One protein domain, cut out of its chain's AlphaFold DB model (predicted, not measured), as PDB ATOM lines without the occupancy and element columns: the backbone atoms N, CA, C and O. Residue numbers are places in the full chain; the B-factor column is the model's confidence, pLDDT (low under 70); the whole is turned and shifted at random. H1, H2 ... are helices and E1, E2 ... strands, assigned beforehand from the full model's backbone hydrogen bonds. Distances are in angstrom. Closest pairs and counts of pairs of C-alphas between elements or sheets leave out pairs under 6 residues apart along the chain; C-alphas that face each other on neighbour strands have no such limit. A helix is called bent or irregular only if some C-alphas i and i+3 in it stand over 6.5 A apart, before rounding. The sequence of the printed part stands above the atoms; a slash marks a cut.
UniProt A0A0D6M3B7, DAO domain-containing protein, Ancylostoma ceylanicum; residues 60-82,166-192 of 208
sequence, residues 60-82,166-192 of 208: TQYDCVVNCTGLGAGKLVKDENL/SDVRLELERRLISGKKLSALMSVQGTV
ATOM      1  N   THR A  60     317.978  83.986 389.680       80.12
ATOM      2  CA  THR A  60     318.203  83.715 391.110       80.12
ATOM      3  C   THR A  60     318.942  82.399 391.357       80.12
ATOM      4  O   THR A  60     319.613  82.267 392.381       80.12
ATOM      5  N   GLN A  61     318.875  81.456 390.412       85.81
ATOM      6  CA  GLN A  61     319.442  80.107 390.535       85.81
ATOM      7  C   GLN A  61     320.951  80.077 390.280       85.81
ATOM      8  O   GLN A  61     321.645  79.210 390.799       85.81
ATOM      9  N   TYR A  62     321.462  81.032 389.501       86.44
ATOM     10  CA  TYR A  62     322.861  81.084 389.083       86.44
ATOM     11  C   TYR A  62     323.492  82.436 389.426       86.44
ATOM     12  O   TYR A  62     322.800  83.441 389.581       86.44
ATOM     13  N   ASP A  63     324.815  82.467 389.579       84.06
ATOM     14  CA  ASP A  63     325.584  83.709 389.781       84.06
ATOM     15  C   ASP A  63     326.064  84.307 388.451       84.06
ATOM     16  O   ASP A  63     326.235  85.522 388.309       84.06
ATOM     17  N   CYS A  64     326.246  83.441 387.453       85.44
ATOM     18  CA  CYS A  64     326.674  83.785 386.108       85.44
ATOM     19  C   CYS A  64     325.906  82.949 385.079       85.44
ATOM     20  O   CYS A  64     325.638  81.770 385.307       85.44
ATOM     21  N   VAL A  65     325.575  83.556 383.940       86.88
ATOM     22  CA  VAL A  65     324.951  82.879 382.797       86.88
ATOM     23  C   VAL A  65     325.775  83.144 381.542       86.88
ATOM     24  O   VAL A  65     326.132  84.284 381.257       86.88
ATOM     25  N   VAL A  66     326.033  82.094 380.761       88.81
ATOM     26  CA  VAL A  66     326.646  82.217 379.430       88.81
ATOM     27  C   VAL A  66     325.580  82.009 378.359       88.81
ATOM     28  O   VAL A  66     324.969  80.942 378.282       88.81
ATOM     29  N   ASN A  67     325.315  83.029 377.540       87.06
ATOM     30  CA  ASN A  67     324.197  83.030 376.593       87.06
ATOM     31  C   ASN A  67     324.593  82.504 375.200       87.06
ATOM     32  O   ASN A  67     324.747  83.254 374.239       87.06
ATOM     33  N   CYS A  68     324.654  81.182 375.047       88.44
ATOM     34  CA  CYS A  68     324.975  80.526 373.770       88.44
ATOM     35  C   CYS A  68     323.735  80.144 372.931       88.44
ATOM     36  O   CYS A  68     323.710  79.084 372.311       88.44
ATOM     37  N   THR A  69     322.679  80.967 372.909       88.44
ATOM     38  CA  THR A  69     321.363  80.580 372.342       88.44
ATOM     39  C   THR A  69     321.194  80.727 370.820       88.44
ATOM     40  O   THR A  69     320.103  80.478 370.301       88.44
ATOM     41  N   GLY A  70     322.237  81.101 370.072       89.12
ATOM     42  CA  GLY A  70     322.140  81.319 368.622       89.12
ATOM     43  C   GLY A  70     321.064  82.353 368.261       89.12
ATOM     44  O   GLY A  70     320.890  83.353 368.950       89.12
ATOM     45  N   LEU A  71     320.262  82.069 367.228       89.75
ATOM     46  CA  LEU A  71     319.113  82.910 366.846       89.75
ATOM     47  C   LEU A  71     318.094  83.126 367.984       89.75
ATOM     48  O   LEU A  71     317.330  84.088 367.947       89.75
ATOM     49  N   GLY A  72     318.091  82.274 369.018       91.31
ATOM     50  CA  GLY A  72     317.222  82.422 370.185       91.31
ATOM     51  C   GLY A  72     317.474  83.701 370.993       91.31
ATOM     52  O   GLY A  72     316.551  84.195 371.643       91.31
ATOM     53  N   ALA A  73     318.669  84.291 370.915       90.00
ATOM     54  CA  ALA A  73     318.973  85.543 371.608       90.00
ATOM     55  C   ALA A  73     318.172  86.739 371.088       90.00
ATOM     56  O   ALA A  73     317.905  87.655 371.870       90.00
ATOM     57  N   GLY A  74     317.717  86.703 369.830       89.62
ATOM     58  CA  GLY A  74     316.813  87.721 369.295       89.62
ATOM     59  C   GLY A  74     315.551  87.845 370.153       89.62
ATOM     60  O   GLY A  74     315.117  88.948 370.465       89.62
ATOM     61  N   LYS A  75     315.021  86.717 370.650       90.19
ATOM     62  CA  LYS A  75     313.895  86.709 371.596       90.19
ATOM     63  C   LYS A  75     314.344  86.892 373.050       90.19
ATOM     64  O   LYS A  75     313.749  87.684 373.773       90.19
ATOM     65  N   LEU A  76     315.370  86.157 373.486       89.19
ATOM     66  CA  LEU A  76     315.745  86.058 374.904       89.19
ATOM     67  C   LEU A  76     316.331  87.359 375.472       89.19
ATOM     68  O   LEU A  76     316.093  87.694 376.633       89.19
ATOM     69  N   VAL A  77     317.121  88.080 374.673       88.81
ATOM     70  CA  VAL A  77     317.823  89.304 375.095       88.81
ATOM     71  C   VAL A  77     317.607  90.482 374.145       88.81
ATOM     72  O   VAL A  77     318.300  91.483 374.289       88.81
ATOM     73  N   LYS A  78     316.635  90.380 373.224       90.31
ATOM     74  CA  LYS A  78     316.269  91.436 372.265       90.31
ATOM     75  C   LYS A  78     317.450  91.910 371.408       90.31
ATOM     76  O   LYS A  78     317.650  93.103 371.222       90.31
ATOM     77  N   ASP A  79     318.268  90.978 370.918       90.81
ATOM     78  CA  ASP A  79     319.362  91.317 369.997       90.81
ATOM     79  C   ASP A  79     318.811  91.525 368.578       90.81
ATOM     80  O   ASP A  79     318.628  90.574 367.819       90.81
ATOM     81  N   GLU A  80     318.509  92.780 368.244       90.25
ATOM     82  CA  GLU A  80     317.914  93.192 366.962       90.25
ATOM     83  C   GLU A  80     318.884  93.086 365.775       90.25
ATOM     84  O   GLU A  80     318.459  93.101 364.622       90.25
ATOM     85  N   ASN A  81     320.185  92.924 366.036       89.75
ATOM     86  CA  ASN A  81     321.191  92.760 364.987       89.75
ATOM     87  C   ASN A  81     321.255  91.316 364.455       89.75
ATOM     88  O   ASN A  81     321.920  91.057 363.445       89.75
ATOM     89  N   LEU A  82     320.591  90.368 365.129       91.56
ATOM     90  CA  LEU A  82     320.522  88.974 364.705       91.56
ATOM     91  C   LEU A  82     319.495  88.761 363.600       91.56
ATOM     92  O   LEU A  82     318.337  89.157 363.700       91.56
ATOM     93  N   SER A 166     326.328  91.479 362.300       86.69
ATOM     94  CA  SER A 166     327.494  92.224 361.784       86.69
ATOM     95  C   SER A 166     328.795  91.739 362.428       86.69
ATOM     96  O   SER A 166     329.774  91.476 361.738       86.69
ATOM     97  N   ASP A 167     328.741  91.530 363.743       84.88
ATOM     98  CA  ASP A 167     329.865  91.145 364.583       84.88
ATOM     99  C   ASP A 167     329.427  90.083 365.587       84.88
ATOM    100  O   ASP A 167     328.267  90.043 366.011       84.88
ATOM    101  N   VAL A 168     330.366  89.249 366.027       83.88
ATOM    102  CA  VAL A 168     330.124  88.317 367.136       83.88
ATOM    103  C   VAL A 168     329.924  89.110 368.433       83.88
ATOM    104  O   VAL A 168     330.727  89.983 368.761       83.88
ATOM    105  N   ARG A 169     328.873  88.806 369.206       84.00
ATOM    106  CA  ARG A 169     328.564  89.507 370.467       84.00
ATOM    107  C   ARG A 169     329.317  88.928 371.674       84.00
ATOM    108  O   ARG A 169     328.779  88.198 372.507       84.00
ATOM    109  N   LEU A 170     330.581  89.299 371.816       87.19
ATOM    110  CA  LEU A 170     331.420  88.878 372.937       87.19
ATOM    111  C   LEU A 170     331.507  89.960 374.025       87.19
ATOM    112  O   LEU A 170     332.445  90.750 374.036       87.19
ATOM    113  N   GLU A 171     330.554  90.005 374.954       85.12
ATOM    114  CA  GLU A 171     330.536  91.052 375.990       85.12
ATOM    115  C   GLU A 171     330.030  90.565 377.351       85.12
ATOM    116  O   GLU A 171     329.349  89.539 377.453       85.12
ATOM    117  N   LEU A 172     330.385  91.324 378.394       86.38
ATOM    118  CA  LEU A 172     329.868  91.173 379.751       86.38
ATOM    119  C   LEU A 172     328.696  92.137 379.957       86.38
ATOM    120  O   LEU A 172     328.871  93.352 379.926       86.38
ATOM    121  N   GLU A 173     327.530  91.591 380.263       85.62
ATOM    122  CA  GLU A 173     326.328  92.334 380.610       85.62
ATOM    123  C   GLU A 173     325.973  92.076 382.081       85.62
ATOM    124  O   GLU A 173     325.850  90.934 382.520       85.62
ATOM    125  N   ARG A 174     325.804  93.135 382.877       86.44
ATOM    126  CA  ARG A 174     325.387  93.018 384.283       86.44
ATOM    127  C   ARG A 174     323.910  93.365 384.400       86.44
ATOM    128  O   ARG A 174     323.518  94.477 384.063       86.44
ATOM    129  N   ARG A 175     323.106  92.436 384.918       82.00
ATOM    130  CA  ARG A 175     321.668  92.620 385.152       82.00
ATOM    131  C   ARG A 175     321.343  92.508 386.636       82.00
ATOM    132  O   ARG A 175     321.982  91.754 387.364       82.00
ATOM    133  N   LEU A 176     320.338  93.254 387.082       84.19
ATOM    134  CA  LEU A 176     319.733  93.076 388.401       84.19
ATOM    135  C   LEU A 176     318.458  92.254 388.230       84.19
ATOM    136  O   LEU A 176     317.535  92.701 387.558       84.19
ATOM    137  N   ILE A 177     318.417  91.068 388.833       81.94
ATOM    138  CA  ILE A 177     317.268  90.158 388.791       81.94
ATOM    139  C   ILE A 177     316.866  89.859 390.231       81.94
ATOM    140  O   ILE A 177     317.652  89.298 390.993       81.94
ATOM    141  N   SER A 178     315.661  90.280 390.622       78.25
ATOM    142  CA  SER A 178     315.125  90.101 391.984       78.25
ATOM    143  C   SER A 178     316.092  90.544 393.097       78.25
ATOM    144  O   SER A 178     316.219  89.886 394.124       78.25
ATOM    145  N   GLY A 179     316.824  91.642 392.873       74.50
ATOM    146  CA  GLY A 179     317.813  92.180 393.820       74.50
ATOM    147  C   GLY A 179     319.186  91.494 393.799       74.50
ATOM    148  O   GLY A 179     320.125  92.006 394.408       74.50
ATOM    149  N   LYS A 180     319.354  90.390 393.059       75.50
ATOM    150  CA  LYS A 180     320.644  89.725 392.833       75.50
ATOM    151  C   LYS A 180     321.312  90.282 391.573       75.50
ATOM    152  O   LYS A 180     320.665  90.468 390.543       75.50
ATOM    153  N   LYS A 181     322.621  90.549 391.634       72.12
ATOM    154  CA  LYS A 181     323.418  90.880 390.442       72.12
ATOM    155  C   LYS A 181     323.708  89.594 389.672       72.12
ATOM    156  O   LYS A 181     324.456  88.755 390.165       72.12
ATOM    157  N   LEU A 182     323.153  89.467 388.472       74.31
ATOM    158  CA  LEU A 182     323.512  88.430 387.515       74.31
ATOM    159  C   LEU A 182     324.542  88.993 386.532       74.31
ATOM    160  O   LEU A 182     324.313  90.030 385.907       74.31
ATOM    161  N   SER A 183     325.663  88.294 386.371       62.41
ATOM    162  CA  SER A 183     326.597  88.567 385.276       62.41
ATOM    163  C   SER A 183     326.273  87.640 384.108       62.41
ATOM    164  O   SER A 183     326.372  86.425 384.239       62.41
ATOM    165  N   ALA A 184     325.864  88.193 382.972       61.88
ATOM    166  CA  ALA A 184     325.756  87.453 381.727       61.88
ATOM    167  C   ALA A 184     327.028  87.700 380.910       61.88
ATOM    168  O   ALA A 184     327.324  88.843 380.572       61.88
ATOM    169  N   LEU A 185     327.802  86.661 380.609       57.94
ATOM    170  CA  LEU A 185     328.956  86.774 379.717       57.94
ATOM    171  C   LEU A 185     328.672  85.981 378.445       57.94
ATOM    172  O   LEU A 185     328.351  84.804 378.515       57.94
ATOM    173  N   MET A 186     328.899  86.604 377.292       51.25
ATOM    174  CA  MET A 186     329.064  85.960 375.986       51.25
ATOM    175  C   MET A 186     327.803  85.502 375.241       51.25
ATOM    176  O   MET A 186     327.060  84.628 375.680       51.25
ATOM    177  N   SER A 187     327.663  86.034 374.026       49.53
ATOM    178  CA  SER A 187     326.832  85.538 372.938       49.53
ATOM    179  C   SER A 187     327.734  85.261 371.725       49.53
ATOM    180  O   SER A 187     328.074  86.139 370.936       49.53
ATOM    181  N   VAL A 188     328.183  84.013 371.558       49.44
ATOM    182  CA  VAL A 188     328.916  83.624 370.338       49.44
ATOM    183  C   VAL A 188     327.907  83.483 369.206       49.44
ATOM    184  O   VAL A 188     327.394  82.397 368.940       49.44
ATOM    185  N   GLN A 189     327.516  84.603 368.612       51.16
ATOM    186  CA  GLN A 189     326.475  84.635 367.595       51.16
ATOM    187  C   GLN A 189     326.894  85.597 366.496       51.16
ATOM    188  O   GLN A 189     326.869  86.813 366.663       51.16
ATOM    189  N   GLY A 190     327.343  85.021 365.389       44.50
ATOM    190  CA  GLY A 190     327.760  85.751 364.205       44.50
ATOM    191  C   GLY A 190     328.635  84.864 363.332       44.50
ATOM    192  O   GLY A 190     329.624  84.303 363.793       44.50
ATOM    193  N   THR A 191     328.267  84.718 362.064       45.00
ATOM    194  CA  THR A 191     329.245  84.419 361.012       45.00
ATOM    195  C   THR A 191     329.690  85.765 360.460       45.00
ATOM    196  O   THR A 191     328.860  86.479 359.900       45.00
ATOM    197  N   VAL A 192     330.963  86.133 360.632       37.09
ATOM    198  CA  VAL A 192     331.514  87.324 359.973       37.09
ATOM    199  C   VAL A 192     331.609  87.003 358.488       37.09
ATOM    200  O   VAL A 192     332.354  86.112 358.082       37.09
TER     201      VAL A 192
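Overview. This is residues 60 to 82 and 166 to 192 of the 208 residues of the protein "DAO domain-containing protein" of Ancylostoma ceylanicum (UniProt A0A0D6M3B7). A long, twisted hairpin of two strands, E2 and E3, makes most of a rod-like shape; the short strand E1 runs beside E3, and a small helix, H1, is set off from the sheet, nearest to it at the end of E3 away from the hairpin's turn. The printed part has 50 residues, with one named helix and three named strands, in the order E1, H1, E2, E3 along the chain. The sheet runs E1, E3, E2 and is mixed, and the class is mixed, helices and strands. The whole is only just compact, close to loose, with a radius of gyration of the C-alphas of 11.5 A and spans of 36 by 17 by 13 A.

Arrangement. Go first to E1, residues 64 to 66, an edge strand. Its neighbour is the inner strand E3, residues 180 to 187, parallel to it with 20 degrees between their directions; C-alphas 65 and 184 face each other at 4.8 A, and N 65 and O 183 are within hydrogen-bond range at 3.0 A. A tight link of 3 residues leads from E1 to H1, residues 70 to 76. H1 is not on the sheet; its closest C-alpha pair with E3 is Gly 70 and Ser 187, 7.6 A apart. In its backbone, 1 of 3 O i to N i+4 pairs is within hydrogen-bond range, beside 4 of 4 O i to N i+3 pairs. Beyond the cut look for E2, residues 169 to 177, the other edge strand, which bends by 57 degrees at residue 172. E2 and E3 form a hairpin with a tight link of 2 residues, antiparallel at 163 degrees; N 173 and O 184 are 2.8 A apart, and N 187 and O 169 are 2.9 A apart, both within hydrogen-bond range. E1 and E2 are apart. The sheet is twisted, its C-alphas lying up to 4.2 A off their best plane.

Along the chain. Find C-alpha 64 at (326.674, 83.785, 386.108), where E1 begins; it is 6.9 A long, to Val 66. H1 runs 10.1 A from Gly 70 to Leu 76 and is neither bent nor irregular, but only just: C-alphas 70 and 73 are 6.1 A apart. E2 covers 21.5 A from Arg 169, whose C-alpha is at (328.564, 89.507, 370.467), to Ile 177. E3 covers 21.3 A from Lys 180 to Ser 187, where its last C-alpha is at (326.832, 85.538, 372.938).

Size, cuts and confidence. The two C-alphas farthest apart are those of Gly 179 and Val 192, at 36.8 A. Residues 83 to 165 are not printed, and C-alphas 82 and 166 are 8.2 A apart across this cut, which lies in the link from H1 to E2. The links printed whole, E1 to H1 and E2 to E3, are tight. The mean pLDDT of the printed part is 78.7; look at the B-factor column of residues 183 to 192, of which 183 to 187 belong to E3, for the values under 70.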